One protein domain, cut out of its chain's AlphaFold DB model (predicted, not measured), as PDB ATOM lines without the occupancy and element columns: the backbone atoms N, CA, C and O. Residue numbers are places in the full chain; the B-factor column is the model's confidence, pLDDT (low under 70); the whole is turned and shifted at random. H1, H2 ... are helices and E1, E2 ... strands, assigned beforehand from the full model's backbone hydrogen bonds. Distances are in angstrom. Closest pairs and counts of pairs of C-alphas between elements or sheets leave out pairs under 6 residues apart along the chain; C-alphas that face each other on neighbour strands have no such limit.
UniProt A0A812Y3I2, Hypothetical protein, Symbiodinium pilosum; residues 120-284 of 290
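Overview. This is residues 120 to 284 of the 290 residues of the protein "Hypothetical protein" of Symbiodinium pilosum (UniProt A0A812Y3I2). A small sheet of three strands, E2, E3 and E4, lies beside the first part of H3, and H3 runs side by side with the longer H5, the opposite way. The short helices H1 and H2 are at the last residues of H5 and H4 is at its first residues, while an unnamed tail, residues 241 to 284, makes a long loop away from H5 and comes back near E1; its residues 255 to 263 stick out. The printed part has 165 residues, with five named helices and four named strands in the order E1 E2 H1 H2 H3 E3 E4 H4 H5; the sheet order is E2, E3, E4, all antiparallel. The class is mixed, helices and strands, with under half of the residues in named elements. The whole is compact, with a radius of gyration of the C-alphas of 16.3 A and spans of 47 by 39 by 32 A.

Along the chain. Look first for the sheet: E2 is residues 127 to 130, E3 residues 188 to 191 and E4 residues 197 to 199. Find C-alpha 120 at (82.151, 55.103, 87.969), where E1, residues 120 to 124, begins its 13.4 A. H1 is residues 143 to 148, H2 residues 156 to 161, H3 residues 164 to 175, 16.4 A long, and H4 residues 210 to 215. Find C-alpha 221 at (61.978, 67.697, 65.278); from there H5, residues 221 to 240, runs 29.1 A to C-alpha 240 at (57.697, 39.228, 61.179).

Arrangement. In the sheet, N 128 and O 190 of E2 and E3 are 2.8 A apart, within hydrogen-bond range. In the hairpin of E3 and E4, N 189 and O 198 are 2.9 A apart, also within range. E1 pairs with no named strand and runs on into E2 at 87 degrees. H3 only grazes the sheet with residues 164 to 170, its closest C-alphas to E4 being Val 166 and Lys 198, 5.9 A; H1 only grazes it with residues 143 to 146. H5 is the hub. It only just touches H3, with 3 pairs of C-alphas within 8 A, closest His 174 and Arg 225 at 6.7 A, at a shallow tilt of 5 degrees. H5 touches H2 with residues 236 to 240 of H5 alone, the closest C-alphas being those of Pro 156 and Ile 240, 5.3 A apart. H5 only just touches H1, with 3 pairs, through its residues 238 to 239 alone; the C-alphas of Leu 144 and Leu 239 are 6.6 A apart. H4 only just touches H5, with 3 pairs, about perpendicular at 78 degrees; the C-alphas of Trp 211 and Ser 224 are closest, 7.4 A. Every O i to N i+4 pair is within hydrogen-bond range in H1, H2, H3, H4 and H5.

Size, cuts and confidence. The C-alphas of Ser 217 and Gly 275, the two farthest apart, are 49.5 A apart. The printed part has no cut, and the links E2 to H1 and H3 to E3 are long. The mean pLDDT of the printed part is 77.1; residues 248 to 284 are under 70.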
ATOM      1  N   GLN A 120      81.157  56.097  88.395       78.69
ATOM      2  CA  GLN A 120      82.151  55.103  87.969       78.69
ATOM      3  C   GLN A 120      81.515  53.939  87.215       78.69
ATOM      4  O   GLN A 120      82.162  53.313  86.380       78.69
ATOM      5  N   ALA A 121      80.249  53.641  87.515       80.25
ATOM      6  CA  ALA A 121      79.488  52.625  86.806       80.25
ATOM      7  C   ALA A 121      77.983  52.872  86.917       80.25
ATOM      8  O   ALA A 121      77.483  53.317  87.956       80.25
ATOM      9  N   ILE A 122      77.267  52.505  85.857       84.88
ATOM     10  CA  ILE A 122      75.811  52.375  85.825       84.88
ATOM     11  C   ILE A 122      75.510  50.876  85.859       84.88
ATOM     12  O   ILE A 122      76.033  50.120  85.043       84.88
ATOM     13  N   ILE A 123      74.723  50.442  86.842       85.19
ATOM     14  CA  ILE A 123      74.300  49.052  87.008       85.19
ATOM     15  C   ILE A 123      72.819  48.973  86.664       85.19
ATOM     16  O   ILE A 123      71.977  49.588  87.323       85.19
ATOM     17  N   GLU A 124      72.514  48.177  85.654       89.81
ATOM     18  CA  GLU A 124      71.183  47.982  85.090       89.81
ATOM     19  C   GLU A 124      70.658  46.573  85.383       89.81
ATOM     20  O   GLU A 124      71.398  45.684  85.815       89.81
ATOM     21  N   GLU A 125      69.358  46.358  85.178       91.88
ATOM     22  CA  GLU A 125      68.780  45.020  85.262       91.88
ATOM     23  C   GLU A 125      69.436  44.075  84.247       91.88
ATOM     24  O   GLU A 125      69.864  44.461  83.158       91.88
ATOM     25  N   ARG A 126      69.484  42.789  84.592       91.19
ATOM     26  CA  ARG A 126      70.099  41.793  83.723       91.19
ATOM     27  C   ARG A 126      69.157  41.412  82.582       91.19
ATOM     28  O   ARG A 126      68.123  40.781  82.804       91.19
ATOM     29  N   LEU A 127      69.572  41.717  81.358       94.56
ATOM     30  CA  LEU A 127      68.870  41.346  80.132       94.56
ATOM     31  C   LEU A 127      69.575  40.205  79.387       94.56
ATOM     32  O   LEU A 127      70.699  39.817  79.707       94.56
ATOM     33  N   GLY A 128      68.857  39.623  78.429       93.31
ATOM     34  CA  GLY A 128      69.309  38.523  77.587       93.31
ATOM     35  C   GLY A 128      69.876  38.990  76.253       93.31
ATOM     36  O   GLY A 128      70.525  40.026  76.153       93.31
ATOM     37  N   LYS A 129      69.649  38.191  75.207       92.56
ATOM     38  CA  LYS A 129      70.183  38.469  73.870       92.56
ATOM     39  C   LYS A 129      69.601  39.759  73.281       92.56
ATOM     40  O   LYS A 129      68.414  40.053  73.451       92.56
ATOM     41  N   GLN A 130      70.437  40.457  72.517       94.50
ATOM     42  CA  GLN A 130      70.012  41.531  71.623       94.50
ATOM     43  C   GLN A 130      69.036  40.980  70.578       94.50
ATOM     44  O   GLN A 130      69.152  39.824  70.150       94.50
ATOM     45  N   LEU A 131      68.067  41.799  70.174       94.25
ATOM     46  CA  LEU A 131      67.081  41.430  69.173       94.25
ATOM     47  C   LEU A 131      67.792  41.094  67.863       94.25
ATOM     48  O   LEU A 131      67.651  39.980  67.368       94.25
ATOM     49  N   GLY A 132      68.609  42.015  67.359       92.69
ATOM     50  CA  GLY A 132      69.460  41.793  66.196       92.69
ATOM     51  C   GLY A 132      70.918  42.114  66.479       92.69
ATOM     52  O   GLY A 132      71.302  42.440  67.604       92.69
ATOM     53  N   ARG A 133      71.756  42.007  65.449       88.12
ATOM     54  CA  ARG A 133      73.199  42.255  65.597       88.12
ATOM     55  C   ARG A 133      73.554  43.741  65.727       88.12
ATOM     56  O   ARG A 133      74.682  44.048  66.119       88.12
ATOM     57  N   GLY A 134      72.620  44.650  65.427       85.12
ATOM     58  CA  GLY A 134      72.897  46.078  65.299       85.12
ATOM     59  C   GLY A 134      73.945  46.324  64.215       85.12
ATOM     60  O   GLY A 134      73.826  45.831  63.094       85.12
ATOM     61  N   THR A 135      75.002  47.041  64.584       74.69
ATOM     62  CA  THR A 135      76.182  47.309  63.745       74.69
ATOM     63  C   THR A 135      77.268  46.230  63.837       74.69
ATOM     64  O   THR A 135      78.306  46.368  63.197       74.69
ATOM     65  N   GLY A 136      77.050  45.169  64.622       76.00
ATOM     66  CA  GLY A 136      78.009  44.078  64.794       76.00
ATOM     67  C   GLY A 136      78.073  43.105  63.612       76.00
ATOM     68  O   GLY A 136      77.236  43.131  62.705       76.00
ATOM     69  N   ASP A 137      79.057  42.206  63.668       79.19
ATOM     70  CA  ASP A 137      79.345  41.234  62.610       79.19
ATOM     71  C   ASP A 137      78.202  40.243  62.358       79.19
ATOM     72  O   ASP A 137      77.346  39.991  63.210       79.19
ATOM     73  N   ALA A 138      78.199  39.645  61.162       75.38
ATOM     74  CA  ALA A 138      77.137  38.747  60.707       75.38
ATOM     75  C   ALA A 138      76.928  37.521  61.616       75.38
ATOM     76  O   ALA A 138      75.788  37.075  61.760       75.38
ATOM     77  N   GLU A 139      78.000  37.050  62.257       78.75
ATOM     78  CA  GLU A 139      78.020  35.884  63.149       78.75
ATOM     79  C   GLU A 139      77.533  36.185  64.573       78.75
ATOM     80  O   GLU A 139      77.428  35.287  65.410       78.75
ATOM     81  N   LYS A 140      77.225  37.449  64.884       85.00
ATOM     82  CA  LYS A 140      76.806  37.842  66.226       85.00
ATOM     83  C   LYS A 140      75.480  37.176  66.610       85.00
ATOM     84  O   LYS A 140      74.431  37.436  66.012       85.00
ATOM     85  N   ALA A 141      75.536  36.382  67.678       90.31
ATOM     86  CA  ALA A 141      74.377  35.715  68.253       90.31
ATOM     87  C   ALA A 141      73.295  36.722  68.673       90.31
ATOM     88  O   ALA A 141      73.531  37.603  69.502       90.31
ATOM     89  N   CYS A 142      72.092  36.577  68.119       93.19
ATOM     90  CA  CYS A 142      70.952  37.457  68.382       93.19
ATOM     91  C   CYS A 142      69.616  36.723  68.208       93.19
ATOM     92  O   CYS A 142      69.554  35.644  67.617       93.19
ATOM     93  N   ILE A 143      68.526  37.315  68.702       93.25
ATOM     94  CA  ILE A 143      67.188  36.706  68.628       93.25
ATOM     95  C   ILE A 143      66.729  36.501  67.178       93.25
ATOM     96  O   ILE A 143      66.138  35.471  66.865       93.25
ATOM     97  N   LEU A 144      67.013  37.446  66.279       93.00
ATOM     98  CA  LEU A 144      66.685  37.316  64.859       93.00
ATOM     99  C   LEU A 144      67.387  36.103  64.226       93.00
ATOM    100  O   LEU A 144      66.778  35.393  63.430       93.00
ATOM    101  N   GLN A 145      68.636  35.819  64.607       93.25
ATOM    102  CA  GLN A 145      69.343  34.612  64.165       93.25
ATOM    103  C   GLN A 145      68.719  33.340  64.748       93.25
ATOM    104  O   GLN A 145      68.494  32.389  64.002       93.25
ATOM    105  N   ASP A 146      68.375  33.338  66.040       92.88
ATOM    106  CA  ASP A 146      67.711  32.196  66.678       92.88
ATOM    107  C   ASP A 146      66.365  31.871  65.998       92.88
ATOM    108  O   ASP A 146      66.042  30.701  65.805       92.88
ATOM    109  N   ILE A 147      65.595  32.893  65.593       91.88
ATOM    110  CA  ILE A 147      64.342  32.723  64.838       91.88
ATOM    111  C   ILE A 147      64.610  32.081  63.473       91.88
ATOM    112  O   ILE A 147      63.977  31.078  63.151       91.88
ATOM    113  N   ARG A 148      65.565  32.611  62.692       91.38
ATOM    114  CA  ARG A 148      65.916  32.054  61.367       91.38
ATOM    115  C   ARG A 148      66.327  30.589  61.443       91.38
ATOM    116  O   ARG A 148      65.990  29.814  60.555       91.38
ATOM    117  N   ASN A 149      67.040  30.229  62.505       92.62
ATOM    118  CA  ASN A 149      67.565  28.886  62.718       92.62
ATOM    119  C   ASN A 149      66.550  27.943  63.393       92.62
ATOM    120  O   ASN A 149      66.894  26.803  63.692       92.62
ATOM    121  N   GLY A 150      65.322  28.399  63.674       91.62
ATOM    122  CA  GLY A 150      64.289  27.580  64.318       91.62
ATOM    123  C   GLY A 150      64.591  27.217  65.777       91.62
ATOM    124  O   GLY A 150      64.049  26.245  66.294       91.62
ATOM    125  N   LEU A 151      65.449  27.984  66.455       91.25
ATOM    126  CA  LEU A 151      65.881  27.716  67.834       91.25
ATOM    127  C   LEU A 151      64.902  28.256  68.889       91.25
ATOM    128  O   LEU A 151      65.034  27.951  70.076       91.25
ATOM    129  N   VAL A 152      63.918  29.065  68.485       87.25
ATOM    130  CA  VAL A 152      62.913  29.642  69.388       87.25
ATOM    131  C   VAL A 152      61.593  28.876  69.337       87.25
ATOM    132  O   VAL A 152      61.154  28.423  68.286       87.25
ATOM    133  N   LYS A 153      60.914  28.778  70.486       85.62
ATOM    134  CA  LYS A 153      59.621  28.076  70.625       85.62
ATOM    135  C   LYS A 153      58.390  28.986  70.486       85.62
ATOM    136  O   LYS A 153      57.269  28.532  70.695       85.62
ATOM    137  N   TYR A 154      58.577  30.275  70.208       85.00
ATOM    138  CA  TYR A 154      57.496  31.255  70.076       85.00
ATOM    139  C   TYR A 154      57.333  31.704  68.625       85.00
ATOM    140  O   TYR A 154      58.286  31.692  67.851       85.00
ATOM    141  N   SER A 155      56.122  32.135  68.261       85.31
ATOM    142  CA  SER A 155      55.871  32.640  66.915       85.31
ATOM    143  C   SER A 155      56.473  34.039  66.707       85.31
ATOM    144  O   SER A 155      56.507  34.845  67.646       85.31
ATOM    145  N   PRO A 156      56.878  34.381  65.473       82.00
ATOM    146  CA  PRO A 156      57.268  35.740  65.101       82.00
ATOM    147  C   PRO A 156      56.258  36.820  65.509       82.00
ATOM    148  O   PRO A 156      56.640  37.882  65.992       82.00
ATOM    149  N   GLN A 157      54.957  36.543  65.376       83.69
ATOM    150  CA  GLN A 157      53.887  37.483  65.726       83.69
ATOM    151  C   GLN A 157      53.821  37.727  67.234       83.69
ATOM    152  O   GLN A 157      53.540  38.844  67.667       83.69
ATOM    153  N   ARG A 158      54.082  36.692  68.041       87.94
ATOM    154  CA  ARG A 158      54.163  36.821  69.496       87.94
ATOM    155  C   ARG A 158      55.359  37.686  69.888       87.94
ATOM    156  O   ARG A 158      55.164  38.662  70.600       87.94
ATOM    157  N   ALA A 159      56.539  37.412  69.330       86.19
ATOM    158  CA  ALA A 159      57.727  38.237  69.554       86.19
ATOM    159  C   ALA A 159      57.513  39.702  69.132       86.19
ATOM    160  O   ALA A 159      57.906  40.623  69.843       86.19
ATOM    161  N   ALA A 160      56.833  39.930  68.006       87.88
ATOM    162  CA  ALA A 160      56.523  41.270  67.519       87.88
ATOM    163  C   ALA A 160      55.583  42.039  68.465       87.88
ATOM    164  O   ALA A 160      55.796  43.225  68.710       87.88
ATOM    165  N   LYS A 161      54.581  41.375  69.061       91.19
ATOM    166  CA  LYS A 161      53.721  41.985  70.095       91.19
ATOM    167  C   LYS A 161      54.514  42.374  71.345       91.19
ATOM    168  O   LYS A 161      54.234  43.414  71.940       91.19
ATOM    169  N   SER A 162      55.533  41.596  71.701       92.94
ATOM    170  CA  SER A 162      56.408  41.859  72.849       92.94
ATOM    171  C   SER A 162      57.278  43.121  72.699       92.94
ATOM    172  O   SER A 162      57.897  43.539  73.679       92.94
ATOM    173  N   LEU A 163      57.321  43.758  71.515       95.62
ATOM    174  CA  LEU A 163      57.970  45.062  71.295       95.62
ATOM    175  C   LEU A 163      57.108  46.267  71.702       95.62
ATOM    176  O   LEU A 163      57.620  47.384  71.747       95.62
ATOM    177  N   LEU A 164      55.819  46.079  72.003       95.69
ATOM    178  CA  LEU A 164      54.924  47.185  72.362       95.69
ATOM    179  C   LEU A 164      55.471  48.070  73.505       95.69
ATOM    180  O   LEU A 164      55.418  49.292  73.368       95.69
ATOM    181  N   PRO A 165      56.062  47.525  74.589       96.94
ATOM    182  CA  PRO A 165      56.684  48.355  75.619       96.94
ATOM    183  C   PRO A 165      57.812  49.252  75.085       96.94
ATOM    184  O   PRO A 165      57.913  50.401  75.503       96.94
ATOM    185  N   VAL A 166      58.624  48.781  74.132       97.81
ATOM    186  CA  VAL A 166      59.708  49.573  73.518       97.81
ATOM    187  C   VAL A 166      59.139  50.731  72.695       97.81
ATOM    188  O   VAL A 166      59.604  51.864  72.809       97.81
ATOM    189  N   ALA A 167      58.077  50.483  71.920       97.69
ATOM    190  CA  ALA A 167      57.367  51.547  71.204       97.69
ATOM    191  C   ALA A 167      56.808  52.608  72.168       97.69
ATOM    192  O   ALA A 167      56.809  53.803  71.865       97.69
ATOM    193  N   ASN A 168      56.346  52.179  73.346       97.81
ATOM    194  CA  ASN A 168      55.825  53.081  74.366       97.81
ATOM    195  C   ASN A 168      56.915  54.003  74.930       97.81
ATOM    196  O   ASN A 168      56.658  55.202  75.058       97.81
ATOM    197  N   VAL A 169      58.127  53.481  75.155       97.75
ATOM    198  CA  VAL A 169      59.299  54.287  75.539       97.75
ATOM    199  C   VAL A 169      59.616  55.324  74.470       97.75
ATOM    200  O   VAL A 169      59.688  56.504  74.787       97.75
ATOM    201  N   LEU A 170      59.743  54.927  73.197       97.69
ATOM    202  CA  LEU A 170      60.041  55.874  72.111       97.69
ATOM    203  C   LEU A 170      59.008  57.000  72.034       97.69
ATOM    204  O   LEU A 170      59.348  58.177  71.925       97.69
ATOM    205  N   ARG A 171      57.724  56.654  72.159       98.06
ATOM    206  CA  ARG A 171      56.645  57.640  72.223       98.06
ATOM    207  C   ARG A 171      56.800  58.580  73.422       98.06
ATOM    208  O   ARG A 171      56.545  59.771  73.255       98.06
ATOM    209  N   ARG A 172      57.217  58.078  74.590       97.88
ATOM    210  CA  ARG A 172      57.474  58.899  75.783       97.88
ATOM    211  C   ARG A 172      58.673  59.835  75.599       97.88
ATOM    212  O   ARG A 172      58.571  61.017  75.913       97.88
ATOM    213  N   ILE A 173      59.775  59.338  75.039       97.12
ATOM    214  CA  ILE A 173      60.963  60.137  74.697       97.12
ATOM    215  C   ILE A 173      60.561  61.297  73.775       97.12
ATOM    216  O   ILE A 173      60.854  62.461  74.055       97.12
ATOM    217  N   HIS A 174      59.801  60.991  72.723       97.25
ATOM    218  CA  HIS A 174      59.329  61.978  71.755       97.25
ATOM    219  C   HIS A 174      58.335  62.986  72.342       97.25
ATOM    220  O   HIS A 174      58.389  64.162  71.978       97.25
ATOM    221  N   SER A 175      57.423  62.559  73.225       96.44
ATOM    222  CA  SER A 175      56.477  63.475  73.881       96.44
ATOM    223  C   SER A 175      57.177  64.451  74.819       96.44
ATOM    224  O   SER A 175      56.727  65.580  74.975       96.44
ATOM    225  N   ASP A 176      58.299  64.029  75.400       95.25
ATOM    226  CA  ASP A 176      59.122  64.853  76.282       95.25
ATOM    227  C   ASP A 176      60.037  65.831  75.514       95.25
ATOM    228  O   ASP A 176      60.772  66.593  76.141       95.25
ATOM    229  N   GLY A 177      59.997  65.829  74.175       94.50
ATOM    230  CA  GLY A 177      60.794  66.719  73.324       94.50
ATOM    231  C   GLY A 177      62.202  66.207  73.010       94.50
ATOM    232  O   GLY A 177      63.054  66.993  72.592       94.50
ATOM    233  N   PHE A 178      62.454  64.911  73.191       96.12
ATOM    234  CA  PHE A 178      63.737  64.262  72.916       96.12
ATOM    235  C   PHE A 178      63.632  63.286  71.743       96.12
ATOM    236  O   PHE A 178      62.536  62.971  71.277       96.12
ATOM    237  N   VAL A 179      64.778  62.811  71.271       93.19
ATOM    238  CA  VAL A 179      64.931  61.731  70.288       93.19
ATOM    239  C   VAL A 179      66.066  60.814  70.720       93.19
ATOM    240  O   VAL A 179      67.006  61.257  71.378       93.19
ATOM    241  N   TYR A 180      65.961  59.535  70.378       92.19
ATOM    242  CA  TYR A 180      66.877  58.485  70.813       92.19
ATOM    243  C   TYR A 180      68.169  58.445  69.984       92.19
ATOM    244  O   TYR A 180      69.239  58.171  70.519       92.19
ATOM    245  N   ASN A 181      68.082  58.792  68.698       87.81
ATOM    246  CA  ASN A 181      69.184  58.958  67.739       87.81
ATOM    247  C   ASN A 181      69.985  57.717  67.335       87.81
ATOM    248  O   ASN A 181      70.519  57.727  66.227       87.81
ATOM    249  N   ASP A 182      70.048  56.680  68.164       87.12
ATOM    250  CA  ASP A 182      70.800  55.451  67.876       87.12
ATOM    251  C   ASP A 182      69.891  54.218  67.790       87.12
ATOM    252  O   ASP A 182      70.219  53.110  68.215       87.12
ATOM    253  N   MET A 183      68.661  54.419  67.314       89.69
ATOM    254  CA  MET A 183      67.654  53.369  67.344       89.69
ATOM    255  C   MET A 183      68.038  52.268  66.355       89.69
ATOM    256  O   MET A 183      68.103  52.505  65.152       89.69
ATOM    257  N   HIS A 184      68.257  51.054  66.850       89.81
ATOM    258  CA  HIS A 184      68.465  49.859  66.038       89.81
ATOM    259  C   HIS A 184      68.185  48.594  66.857       89.81
ATOM    260  O   HIS A 184      68.103  48.620  68.084       89.81
ATOM    261  N   ASP A 185      68.064  47.450  66.190       91.44
ATOM    262  CA  ASP A 185      67.743  46.165  66.827       91.44
ATOM    263  C   ASP A 185      68.816  45.653  67.808       91.44
ATOM    264  O   ASP A 185      68.504  44.903  68.730       91.44
ATOM    265  N   GLY A 186      70.068  46.084  67.661       92.06
ATOM    266  CA  GLY A 186      71.107  45.893  68.676       92.06
ATOM    267  C   GLY A 186      70.806  46.588  70.016       92.06
ATOM    268  O   GLY A 186      71.141  46.041  71.059       92.06
ATOM    269  N   ASN A 187      70.108  47.723  70.034       94.25
ATOM    270  CA  ASN A 187      69.797  48.447  71.273       94.25
ATOM    271  C   ASN A 187      68.464  48.006  71.897       94.25
ATOM    272  O   ASN A 187      67.912  48.665  72.776       94.25
ATOM    273  N   ILE A 188      67.950  46.858  71.452       96.00
ATOM    274  CA  ILE A 188      66.763  46.210  71.995       96.00
ATOM    275  C   ILE A 188      67.189  44.849  72.531       96.00
ATOM    276  O   ILE A 188      67.598  43.984  71.760       96.00
ATOM    277  N   LEU A 189      67.078  44.618  73.836       95.88
ATOM    278  CA  LEU A 189      67.408  43.333  74.453       95.88
ATOM    279  C   LEU A 189      66.147  42.634  74.947       95.88
ATOM    280  O   LEU A 189      65.192  43.263  75.402       95.88
ATOM    281  N   ARG A 190      66.142  41.305  74.869       93.50
ATOM    282  CA  ARG A 190      65.061  40.485  75.420       93.50
ATOM    283  C   ARG A 190      65.226  40.344  76.930       93.50
ATOM    284  O   ARG A 190      66.332  40.105  77.408       93.50
ATOM    285  N   HIS A 191      64.138  40.420  77.686       93.38
ATOM    286  CA  HIS A 191      64.163  40.080  79.105       93.38
ATOM    287  C   HIS A 191      64.472  38.584  79.304       93.38
ATOM    288  O   HIS A 191      64.036  37.735  78.529       93.38
ATOM    289  N   MET A 192      65.219  38.240  80.357       86.31
ATOM    290  CA  MET A 192      65.703  36.868  80.583       86.31
ATOM    291  C   MET A 192      64.574  35.861  80.844       86.31
ATOM    292  O   MET A 192      64.613  34.736  80.354       86.31
ATOM    293  N   THR A 193      63.570  36.266  81.622       80.38
ATOM    294  CA  THR A 193      62.500  35.373  82.109       80.38
ATOM    295  C   THR A 193      61.124  35.679  81.527       80.38
ATOM    296  O   THR A 193      60.195  34.901  81.713       80.38
ATOM    297  N   HIS A 194      60.976  36.807  80.830       80.12
ATOM    298  CA  HIS A 194      59.690  37.283  80.334       80.12
ATOM    299  C   HIS A 194      59.764  37.450  78.828       80.12
ATOM    300  O   HIS A 194      60.811  37.756  78.262       80.12
ATOM    301  N   ASP A 195      58.627  37.263  78.178       84.19
ATOM    302  CA  ASP A 195      58.488  37.531  76.757       84.19
ATOM    303  C   ASP A 195      58.261  39.032  76.534       84.19
ATOM    304  O   ASP A 195      57.169  39.475  76.196       84.19
ATOM    305  N   SER A 196      59.288  39.824  76.831       91.06
ATOM    306  CA  SER A 196      59.299  41.274  76.665       91.06
ATOM    307  C   SER A 196      60.665  41.747  76.188       91.06
ATOM    308  O   SER A 196      61.688  41.089  76.403       91.06
ATOM    309  N   TYR A 197      60.669  42.895  75.521       96.12
ATOM    310  CA  TYR A 197      61.880  43.556  75.060       96.12
ATOM    311  C   TYR A 197      62.059  44.894  75.756       96.12
ATOM    312  O   TYR A 197      61.079  45.541  76.136       96.12
ATOM    313  N   LYS A 198      63.320  45.296  75.891       97.38
ATOM    314  CA  LYS A 198      63.713  46.542  76.529       97.38
ATOM    315  C   LYS A 198      64.720  47.308  75.691       97.38
ATOM    316  O   LYS A 198      65.622  46.712  75.108       97.38
ATOM    317  N   LEU A 199      64.534  48.619  75.648       97.12
ATOM    318  CA  LEU A 199      65.467  49.581  75.085       97.12
ATOM    319  C   LEU A 199      66.615  49.808  76.080       97.12
ATOM    320  O   LEU A 199      66.363  49.902  77.284       97.12
ATOM    321  N   ILE A 200      67.844  49.885  75.577       94.69
ATOM    322  CA  ILE A 200      69.064  50.163  76.360       94.69
ATOM    323  C   ILE A 200      69.778  51.412  75.826       94.69
ATOM    324  O   ILE A 200      69.254  52.055  74.928       94.69
ATOM    325  N   ASP A 201      70.953  51.744  76.363       89.81
ATOM    326  CA  ASP A 201      71.921  52.706  75.806       89.81
ATOM    327  C   ASP A 201      71.328  54.076  75.430       89.81
ATOM    328  O   ASP A 201      71.079  54.401  74.271       89.81
ATOM    329  N   LEU A 202      71.069  54.904  76.445       89.56
ATOM    330  CA  LEU A 202      70.476  56.236  76.259       89.56
ATOM    331  C   LEU A 202      71.528  57.331  76.011       89.56
ATOM    332  O   LEU A 202      71.187  58.516  76.026       89.56
ATOM    333  N   GLY A 203      72.795  56.967  75.782       80.94
ATOM    334  CA  GLY A 203      73.900  57.919  75.623       80.94
ATOM    335  C   GLY A 203      73.754  58.859  74.421       80.94
ATOM    336  O   GLY A 203      74.226  59.991  74.457       80.94
ATOM    337  N   SER A 204      73.039  58.424  73.382       85.56
ATOM    338  CA  SER A 204      72.816  59.203  72.157       85.56
ATOM    339  C   SER A 204      71.584  60.111  72.209       85.56
ATOM    340  O   SER A 204      71.326  60.843  71.254       85.56
ATOM    341  N   VAL A 205      70.804  60.084  73.293       90.25
ATOM    342  CA  VAL A 205      69.553  60.843  73.392       90.25
ATOM    343  C   VAL A 205      69.833  62.347  73.419       90.25
ATOM    344  O   VAL A 205      70.539  62.858  74.294       90.25
ATOM    345  N   THR A 206      69.205  63.089  72.507       88.38
ATOM    346  CA  THR A 206      69.295  64.558  72.457       88.38
ATOM    347  C   THR A 206      67.917  65.195  72.341       88.38
ATOM    348  O   THR A 206      66.899  64.516  72.188       88.38
ATOM    349  N   ARG A 207      67.857  66.526  72.451       91.81
ATOM    350  CA  ARG A 207      66.627  67.261  72.148       91.81
ATOM    351  C   ARG A 207      66.233  67.053  70.688       91.81
ATOM    352  O   ARG A 207      67.087  66.987  69.808       91.81
ATOM    353  N   ALA A 208      64.933  67.015  70.419       90.38
ATOM    354  CA  ALA A 208      64.413  66.753  69.080       90.38
ATOM    355  C   ALA A 208      64.834  67.805  68.033       90.38
ATOM    356  O   ALA A 208      64.903  67.488  66.849       90.38
ATOM    357  N   ASP A 209      65.122  69.034  68.467       86.44
ATOM    358  CA  ASP A 209      65.591  70.157  67.648       86.44
ATOM    359  C   ASP A 209      67.122  70.211  67.476       86.44
ATOM    360  O   ASP A 209      67.617  71.087  66.773       86.44
ATOM    361  N   HIS A 210      67.880  69.274  68.060       85.25
ATOM    362  CA  HIS A 210      69.347  69.271  68.005       85.25
ATOM    363  C   HIS A 210      69.881  69.324  66.565       85.25
ATOM    364  O   HIS A 210      70.663  70.204  66.221       85.25
ATOM    365  N   TRP A 211      69.398  68.441  65.686       82.00
ATOM    366  CA  TRP A 211      69.867  68.383  64.297       82.00
ATOM    367  C   TRP A 211      69.473  69.598  63.463       82.00
ATOM    368  O   TRP A 211      70.150  69.902  62.488       82.00
ATOM    369  N   GLN A 212      68.430  70.331  63.854       84.06
ATOM    370  CA  GLN A 212      68.076  71.578  63.187       84.06
ATOM    371  C   GLN A 212      69.158  72.642  63.393       84.06
ATOM    372  O   GLN A 212      69.437  73.420  62.483       84.06
ATOM    373  N   GLN A 213      69.761  72.666  64.582       77.00
ATOM    374  CA  GLN A 213      70.850  73.580  64.920       77.00
ATOM    375  C   GLN A 213      72.145  73.177  64.203       77.00
ATOM    376  O   GLN A 213      72.843  74.040  63.682       77.00
ATOM    377  N   GLU A 214      72.419  71.873  64.119       78.62
ATOM    378  CA  GLU A 214      73.649  71.340  63.515       78.62
ATOM    379  C   GLU A 214      73.626  71.322  61.977       78.62
ATOM    380  O   GLU A 214      74.638  71.570  61.326       78.62
ATOM    381  N   LEU A 215      72.479  70.992  61.373       79.75
ATOM    382  CA  LEU A 215      72.360  70.668  59.943       79.75
ATOM    383  C   LEU A 215      71.354  71.556  59.190       79.75
ATOM    384  O   LEU A 215      71.242  71.457  57.967       79.75
ATOM    385  N   GLY A 216      70.622  72.424  59.893       80.69
ATOM    386  CA  GLY A 216      69.682  73.383  59.313       80.69
ATOM    387  C   GLY A 216      68.210  72.952  59.341       80.69
ATOM    388  O   GLY A 216      67.841  71.863  59.776       80.69
ATOM    389  N   SER A 217      67.337  73.834  58.841       87.50
ATOM    390  CA  SER A 217      65.870  73.757  58.985       87.50
ATOM    391  C   SER A 217      65.203  72.496  58.421       87.50
ATOM    392  O   SER A 217      64.102  72.160  58.846       87.50
ATOM    393  N   LEU A 218      65.854  71.780  57.498       82.69
ATOM    394  CA  LEU A 218      65.349  70.521  56.936       82.69
ATOM    395  C   LEU A 218      65.395  69.345  57.931       82.69
ATOM    396  O   LEU A 218      64.684  68.360  57.739       82.69
ATOM    397  N   TYR A 219      66.207  69.446  58.987       83.44
ATOM    398  CA  TYR A 219      66.435  68.400  59.990       83.44
ATOM    399  C   TYR A 219      65.708  68.714  61.303       83.44
ATOM    400  O   TYR A 219      66.271  68.636  62.396       83.44
ATOM    401  N   ASP A 220      64.443  69.114  61.185       87.25
ATOM    402  CA  ASP A 220      63.601  69.522  62.306       87.25
ATOM    403  C   ASP A 220      63.222  68.361  63.257       87.25
ATOM    404  O   ASP A 220      63.527  67.180  63.054       87.25
ATOM    405  N   SER A 221      62.475  68.691  64.314       90.19
ATOM    406  CA  SER A 221      61.978  67.697  65.278       90.19
ATOM    407  C   SER A 221      61.125  66.588  64.654       90.19
ATOM    408  O   SER A 221      61.010  65.496  65.218       90.19
ATOM    409  N   ARG A 222      60.465  66.842  63.519       91.81
ATOM    410  CA  ARG A 222      59.651  65.841  62.828       91.81
ATOM    411  C   ARG A 222      60.554  64.864  62.086       91.81
ATOM    412  O   ARG A 222      60.318  63.660  62.170       91.81
ATOM    413  N   TRP A 223      61.593  65.360  61.417       89.38
ATOM    414  CA  TRP A 223      62.615  64.533  60.782       89.38
ATOM    415  C   TRP A 223      63.277  63.590  61.793       89.38
ATOM    416  O   TRP A 223      63.272  62.374  61.587       89.38
ATOM    417  N   SER A 224      63.734  64.125  62.929       87.69
ATOM    418  CA  SER A 224      64.422  63.344  63.965       87.69
ATOM    419  C   SER A 224      63.537  62.228  64.536       87.69
ATOM    420  O   SER A 224      63.955  61.075  64.608       87.69
ATOM    421  N   ARG A 225      62.267  62.523  64.851       92.81
ATOM    422  CA  ARG A 225      61.310  61.516  65.355       92.81
ATOM    423  C   ARG A 225      60.966  60.450  64.314       92.81
ATOM    424  O   ARG A 225      60.813  59.277  64.650       92.81
ATOM    425  N   ASN A 226      60.836  60.840  63.043       90.38
ATOM    426  CA  ASN A 226      60.592  59.893  61.952       90.38
ATOM    427  C   ASN A 226      61.761  58.916  61.784       90.38
ATOM    428  O   ASN A 226      61.540  57.762  61.421       90.38
ATOM    429  N   ARG A 227      62.987  59.372  62.052       88.88
ATOM    430  CA  ARG A 227      64.197  58.552  62.008       88.88
ATOM    431  C   ARG A 227      64.119  57.376  62.983       88.88
ATOM    432  O   ARG A 227      64.249  56.229  62.555       88.88
ATOM    433  N   ASP A 228      63.807  57.657  64.247       91.19
ATOM    434  CA  ASP A 228      63.670  56.638  65.293       91.19
ATOM    435  C   ASP A 228      62.546  55.645  64.966       91.19
ATOM    436  O   ASP A 228      62.737  54.430  65.048       91.19
ATOM    437  N   TRP A 229      61.388  56.135  64.505       93.75
ATOM    438  CA  TRP A 229      60.267  55.265  64.135       93.75
ATOM    439  C   TRP A 229      60.559  54.368  62.930       93.75
ATOM    440  O   TRP A 229      60.133  53.213  62.922       93.75
ATOM    441  N   ARG A 230      61.299  54.855  61.926       91.00
ATOM    442  CA  ARG A 230      61.732  54.032  60.782       91.00
ATOM    443  C   ARG A 230      62.673  52.919  61.224       91.00
ATOM    444  O   ARG A 230      62.512  51.778  60.794       91.00
ATOM    445  N   ALA A 231      63.622  53.231  62.101       89.62
ATOM    446  CA  ALA A 231      64.543  52.232  62.617       89.62
ATOM    447  C   ALA A 231      63.850  51.208  63.533       89.62
ATOM    448  O   ALA A 231      64.105  50.009  63.432       89.62
ATOM    449  N   PHE A 232      62.895  51.640  64.363       93.25
ATOM    450  CA  PHE A 232      62.053  50.717  65.126       93.25
ATOM    451  C   PHE A 232      61.198  49.822  64.216       93.25
ATOM    452  O   PHE A 232      61.102  48.615  64.442       93.25
ATOM    453  N   ALA A 233      60.616  50.380  63.149       92.19
ATOM    454  CA  ALA A 233      59.851  49.605  62.175       92.19
ATOM    455  C   ALA A 233      60.710  48.519  61.513       92.19
ATOM    456  O   ALA A 233      60.219  47.420  61.272       92.19
ATOM    457  N   LEU A 234      62.000  48.773  61.280       89.38
ATOM    458  CA  LEU A 234      62.922  47.755  60.780       89.38
ATOM    459  C   LEU A 234      63.126  46.590  61.747       89.38
ATOM    460  O   LEU A 234      63.100  45.435  61.321       89.38
ATOM    461  N   ALA A 235      63.285  46.878  63.038       89.75
ATOM    462  CA  ALA A 235      63.377  45.848  64.068       89.75
ATOM    463  C   ALA A 235      62.100  44.986  64.114       89.75
ATOM    464  O   ALA A 235      62.166  43.756  64.175       89.75
ATOM    465  N   PHE A 236      60.933  45.627  64.001       92.12
ATOM    466  CA  PHE A 236      59.644  44.946  63.897       92.12
ATOM    467  C   PHE A 236      59.538  44.081  62.629       92.12
ATOM    468  O   PHE A 236      59.128  42.920  62.702       92.12
ATOM    469  N   LEU A 237      59.947  44.613  61.473       91.69
ATOM    470  CA  LEU A 237      59.960  43.885  60.204       91.69
ATOM    471  C   LEU A 237      60.865  42.653  60.268       91.69
ATOM    472  O   LEU A 237      60.481  41.593  59.779       91.69
ATOM    473  N   GLY A 238      62.034  42.761  60.903       90.38
ATOM    474  CA  GLY A 238      62.947  41.633  61.070       90.38
ATOM    475  C   GLY A 238      62.302  40.457  61.802       90.38
ATOM    476  O   GLY A 238      62.479  39.308  61.397       90.38
ATOM    477  N   LEU A 239      61.481  40.730  62.823       91.12
ATOM    478  CA  LEU A 239      60.718  39.692  63.518       91.12
ATOM    479  C   LEU A 239      59.706  39.025  62.587       91.12
ATOM    480  O   LEU A 239      59.770  37.812  62.404       91.12
ATOM    481  N   ILE A 240      58.800  39.796  61.975       90.50
ATOM    482  CA  ILE A 240      57.697  39.228  61.179       90.50
ATOM    483  C   ILE A 240      58.170  38.569  59.876       90.50
ATOM    484  O   ILE A 240      57.503  37.670  59.373       90.50
ATOM    485  N   LEU A 241      59.335  38.964  59.355       90.88
ATOM    486  CA  LEU A 241      59.987  38.351  58.195       90.88
ATOM    487  C   LEU A 241      60.873  37.167  58.611       90.88
ATOM    488  O   LEU A 241      61.983  37.004  58.109       90.88
ATOM    489  N   ASN A 242      60.381  36.355  59.546       89.38
ATOM    490  CA  ASN A 242      61.017  35.130  60.025       89.38
ATOM    491  C   ASN A 242      62.478  35.322  60.470       89.38
ATOM    492  O   ASN A 242      63.373  34.575  60.079       89.38
ATOM    493  N   GLY A 243      62.733  36.363  61.267       89.19
ATOM    494  CA  GLY A 243      64.064  36.649  61.797       89.19
ATOM    495  C   GLY A 243      65.017  37.296  60.788       89.19
ATOM    496  O   GLY A 243      66.226  37.296  61.011       89.19
ATOM    497  N   ARG A 244      64.547  37.825  59.654       89.94
ATOM    498  CA  ARG A 244      65.418  38.478  58.665       89.94
ATOM    499  C   ARG A 244      66.176  39.655  59.286       89.94
ATOM    500  O   ARG A 244      65.583  40.546  59.881       89.94
ATOM    501  N   GLN A 245      67.492  39.690  59.089       88.38
ATOM    502  CA  GLN A 245      68.296  40.852  59.456       88.38
ATOM    503  C   GLN A 245      68.160  41.929  58.377       88.38
ATOM    504  O   GLN A 245      68.454  41.674  57.207       88.38
ATOM    505  N   LEU A 246      67.723  43.121  58.773       85.00
ATOM    506  CA  LEU A 246      67.622  44.287  57.900       85.00
ATOM    507  C   LEU A 246      68.715  45.289  58.285       85.00
ATOM    508  O   LEU A 246      69.038  45.437  59.462       85.00
ATOM    509  N   ASP A 247      69.322  45.926  57.286       76.62
ATOM    510  CA  ASP A 247      70.335  46.959  57.506       76.62
ATOM    511  C   ASP A 247      69.625  48.287  57.802       76.62
ATOM    512  O   ASP A 247      68.879  48.809  56.967       76.62
ATOM    513  N   VAL A 248      69.851  48.818  59.007       69.56
ATOM    514  CA  VAL A 248      69.274  50.086  59.469       69.56
ATOM    515  C   VAL A 248      69.638  51.251  58.543       69.56
ATOM    516  O   VAL A 248      68.810  52.116  58.259       69.56
ATOM    517  N   TRP A 249      70.827  51.226  57.948       63.69
ATOM    518  CA  TRP A 249      71.327  52.306  57.101       63.69
ATOM    519  C   TRP A 249      70.642  52.368  55.734       63.69
ATOM    520  O   TRP A 249      70.676  53.411  55.084       63.69
ATOM    521  N   VAL A 250      69.986  51.288  55.299       55.56
ATOM    522  CA  VAL A 250      69.317  51.222  53.987       55.56
ATOM    523  C   VAL A 250      68.035  52.066  53.945       55.56
ATOM    524  O   VAL A 250      67.632  52.497  52.869       55.56
ATOM    525  N   LEU A 251      67.403  52.360  55.090       54.81
ATOM    526  CA  LEU A 251      66.096  53.044  55.143       54.81
ATOM    527  C   LEU A 251      66.073  54.333  55.968       54.81
ATOM    528  O   LEU A 251      65.185  55.167  55.786       54.81
ATOM    529  N   VAL A 252      67.040  54.523  56.866       55.81
ATOM    530  CA  VAL A 252      67.087  55.699  57.749       55.81
ATOM    531  C   VAL A 252      67.550  56.966  57.003       55.81
ATOM    532  O   VAL A 252      67.355  58.078  57.486       55.81
ATOM    533  N   GLY A 253      68.024  56.826  55.757       47.88
ATOM    534  CA  GLY A 253      68.201  57.948  54.831       47.88
ATOM    535  C   GLY A 253      69.471  58.764  55.055       47.88
ATOM    536  O   GLY A 253      69.536  59.902  54.605       47.88
ATOM    537  N   THR A 254      70.484  58.210  55.720       45.28
ATOM    538  CA  THR A 254      71.825  58.806  55.788       45.28
ATOM    539  C   THR A 254      72.701  58.196  54.688       45.28
ATOM    540  O   THR A 254      73.124  57.043  54.829       45.28
ATOM    541  N   PRO A 255      72.992  58.909  53.581       35.97
ATOM    542  CA  PRO A 255      73.959  58.427  52.611       35.97
ATOM    543  C   PRO A 255      75.330  58.280  53.286       35.97
ATOM    544  O   PRO A 255      75.785  59.157  54.022       35.97
ATOM    545  N   ARG A 256      75.987  57.149  53.018       39.50
ATOM    546  CA  ARG A 256      77.237  56.688  53.642       39.50
ATOM    547  C   ARG A 256      78.476  57.629  53.612       39.50
ATOM    548  O   ARG A 256      79.375  57.318  54.388       39.50
ATOM    549  N   PRO A 257      78.616  58.737  52.838       33.84
ATOM    550  CA  PRO A 257      79.886  59.486  52.854       33.84
ATOM    551  C   PRO A 257      80.012  60.601  53.908       33.84
ATOM    552  O   PRO A 257      81.109  60.813  54.414       33.84
ATOM    553  N   HIS A 258      78.942  61.326  54.260       32.50
ATOM    554  CA  HIS A 258      79.094  62.595  55.007       32.50
ATOM    555  C   HIS A 258      79.060  62.454  56.538       32.50
ATOM    556  O   HIS A 258      79.619  63.289  57.245       32.50
ATOM    557  N   PHE A 259      78.490  61.367  57.068       38.25
ATOM    558  CA  PHE A 259      78.391  61.138  58.519       38.25
ATOM    559  C   PHE A 259      79.641  60.511  59.158       38.25
ATOM    560  O   PHE A 259      79.709  60.399  60.378       38.25
ATOM    561  N   ARG A 260      80.670  60.146  58.375       35.47
ATOM    562  CA  ARG A 260      81.956  59.697  58.943       35.47
ATOM    563  C   ARG A 260      82.743  60.830  59.613       35.47
ATOM    564  O   ARG A 260      83.568  60.546  60.474       35.47
ATOM    565  N   ALA A 261      82.496  62.086  59.235       29.47
ATOM    566  CA  ALA A 261      83.229  63.236  59.771       29.47
ATOM    567  C   ALA A 261      82.612  63.793  61.069       29.47
ATOM    568  O   ALA A 261      83.338  64.203  61.972       29.47
ATOM    569  N   ALA A 262      81.285  63.741  61.209       31.67
ATOM    570  CA  ALA A 262      80.592  64.112  62.439       31.67
ATOM    571  C   ALA A 262      80.501  62.886  63.357       31.67
ATOM    572  O   ALA A 262      79.520  62.153  63.315       31.67
ATOM    573  N   ARG A 263      81.579  62.627  64.112       33.47
ATOM    574  CA  ARG A 263      81.720  61.625  65.191       33.47
ATOM    575  C   ARG A 263      80.393  60.990  65.666       33.47
ATOM    576  O   ARG A 263      79.877  61.344  66.719       33.47
ATOM    577  N   MET A 264      79.935  59.932  64.997       32.66
ATOM    578  CA  MET A 264      79.320  58.816  65.713       32.66
ATOM    579  C   MET A 264      80.482  58.068  66.358       32.66
ATOM    580  O   MET A 264      81.055  57.146  65.777       32.66
ATOM    581  N   ARG A 265      80.913  58.536  67.534       30.03
ATOM    582  CA  ARG A 265      81.714  57.694  68.418       30.03
ATOM    583  C   ARG A 265      80.784  56.570  68.849       30.03
ATOM    584  O   ARG A 265      80.000  56.734  69.771       30.03
ATOM    585  N   ALA A 266      80.846  55.462  68.118       26.83
ATOM    586  CA  ALA A 266      80.407  54.178  68.619       26.83
ATOM    587  C   ALA A 266      81.166  53.958  69.931       26.83
ATOM    588  O   ALA A 266      82.365  53.679  69.920       26.83
ATOM    589  N   HIS A 267      80.498  54.182  71.060       28.50
ATOM    590  CA  HIS A 267      81.009  53.746  72.345       28.50
ATOM    591  C   HIS A 267      80.931  52.224  72.321       28.50
ATOM    592  O   HIS A 267      79.867  51.621  72.438       28.50
ATOM    593  N   THR A 268      82.070  51.601  72.046       24.62
ATOM    594  CA  THR A 268      82.265  50.158  72.018       24.62
ATOM    595  C   THR A 268      81.913  49.595  73.391       24.62
ATOM    596  O   THR A 268      82.719  49.599  74.318       24.62
ATOM    597  N   CYS A 269      80.685  49.107  73.546       24.14
ATOM    598  CA  CYS A 269      80.323  48.282  74.685       24.14
ATOM    599  C   CYS A 269      81.001  46.920  74.471       24.14
ATOM    600  O   CYS A 269      80.598  46.143  73.603       24.14
ATOM    601  N   HIS A 270      82.095  46.659  75.190       22.80
ATOM    602  CA  HIS A 270      82.755  45.356  75.179       22.80
ATOM    603  C   HIS A 270      81.808  44.310  75.787       22.80
ATOM    604  O   HIS A 270      81.671  44.196  77.003       22.80
ATOM    605  N   TYR A 271      81.136  43.540  74.929       26.05
ATOM    606  CA  TYR A 271      80.345  42.379  75.328       26.05
ATOM    607  C   TYR A 271      81.293  41.221  75.663       26.05
ATOM    608  O   TYR A 271      81.898  40.630  74.770       26.05
ATOM    609  N   LEU A 272      81.424  40.883  76.949       22.78
ATOM    610  CA  LEU A 272      82.071  39.637  77.361       22.78
ATOM    611  C   LEU A 272      81.161  38.445  77.023       22.78
ATOM    612  O   LEU A 272      79.982  38.413  77.377       22.78
ATOM    613  N   ALA A 273      81.743  37.482  76.309       23.12
ATOM    614  CA  ALA A 273      81.151  36.223  75.871       23.12
ATOM    615  C   ALA A 273      80.653  35.348  77.055       23.12
ATOM    616  O   ALA A 273      81.086  35.535  78.197       23.12
ATOM    617  N   PRO A 274      79.731  34.392  76.815       25.19
ATOM    618  CA  PRO A 274      79.014  33.690  77.875       25.19
ATOM    619  C   PRO A 274      79.918  32.672  78.580       25.19
ATOM    620  O   PRO A 274      80.409  31.734  77.959       25.19
ATOM    621  N   GLY A 275      80.105  32.840  79.890       25.38
ATOM    622  CA  GLY A 275      80.841  31.882  80.723       25.38
ATOM    623  C   GLY A 275      81.230  32.389  82.113       25.38
ATOM    624  O   GLY A 275      81.439  31.585  83.013       25.38
ATOM    625  N   ALA A 276      81.262  33.704  82.329       24.44
ATOM    626  CA  ALA A 276      81.507  34.286  83.644       24.44
ATOM    627  C   ALA A 276      80.205  34.790  84.276       24.44
ATOM    628  O   ALA A 276      79.347  35.369  83.608       24.44
ATOM    629  N   SER A 277      80.066  34.583  85.581       27.69
ATOM    630  CA  SER A 277      79.068  35.206  86.449       27.69
ATOM    631  C   SER A 277      79.202  36.735  86.375       27.69
ATOM    632  O   SER A 277      79.933  37.326  87.161       27.69
ATOM    633  N   SER A 278      78.575  37.388  85.395       24.47
ATOM    634  CA  SER A 278      78.850  38.794  85.080       24.47
ATOM    635  C   SER A 278      77.670  39.719  85.387       24.47
ATOM    636  O   SER A 278      76.562  39.582  84.865       24.47
ATOM    637  N   PHE A 279      77.944  40.690  86.260       25.97
ATOM    638  CA  PHE A 279      77.243  41.968  86.327       25.97
ATOM    639  C   PHE A 279      77.593  42.778  85.067       25.97
ATOM    640  O   PHE A 279      78.753  42.787  84.654       25.97
ATOM    641  N   PHE A 280      76.618  43.461  84.458       30.22
ATOM    642  CA  PHE A 280      76.895  44.434  83.399       30.22
ATOM    643  C   PHE A 280      77.523  45.677  84.040       30.22
ATOM    644  O   PHE A 280      76.887  46.347  84.853       30.22
ATOM    645  N   LEU A 281      78.790  45.936  83.721       25.53
ATOM    646  CA  LEU A 281      79.572  47.051  84.247       25.53
ATOM    647  C   LEU A 281      80.094  47.858  83.053       25.53
ATOM    648  O   LEU A 281      80.989  47.410  82.341       25.53
ATOM    649  N   LYS A 282      79.522  49.042  82.818       39.41
ATOM    650  CA  LYS A 282      80.105  50.057  81.926       39.41
ATOM    651  C   LYS A 282      81.134  50.801  82.792       39.41
ATOM    652  O   LYS A 282      80.749  51.635  83.608       39.41
ATOM    653  N   ALA A 283      82.403  50.387  82.736       28.61
ATOM    654  CA  ALA A 283      83.492  50.935  83.555       28.61
ATOM    655  C   ALA A 283      84.373  51.878  82.722       28.61
ATOM    656  O   ALA A 283      84.663  51.574  81.565       28.61
ATOM    657  N   SER A 284      84.862  52.974  83.308       28.98
ATOM    658  CA  SER A 284      85.952  53.741  82.697       28.98
ATOM    659  C   SER A 284      87.284  53.047  82.996       28.98
ATOM    660  O   SER A 284      87.712  53.013  84.150       28.98
TER     661      SER A 284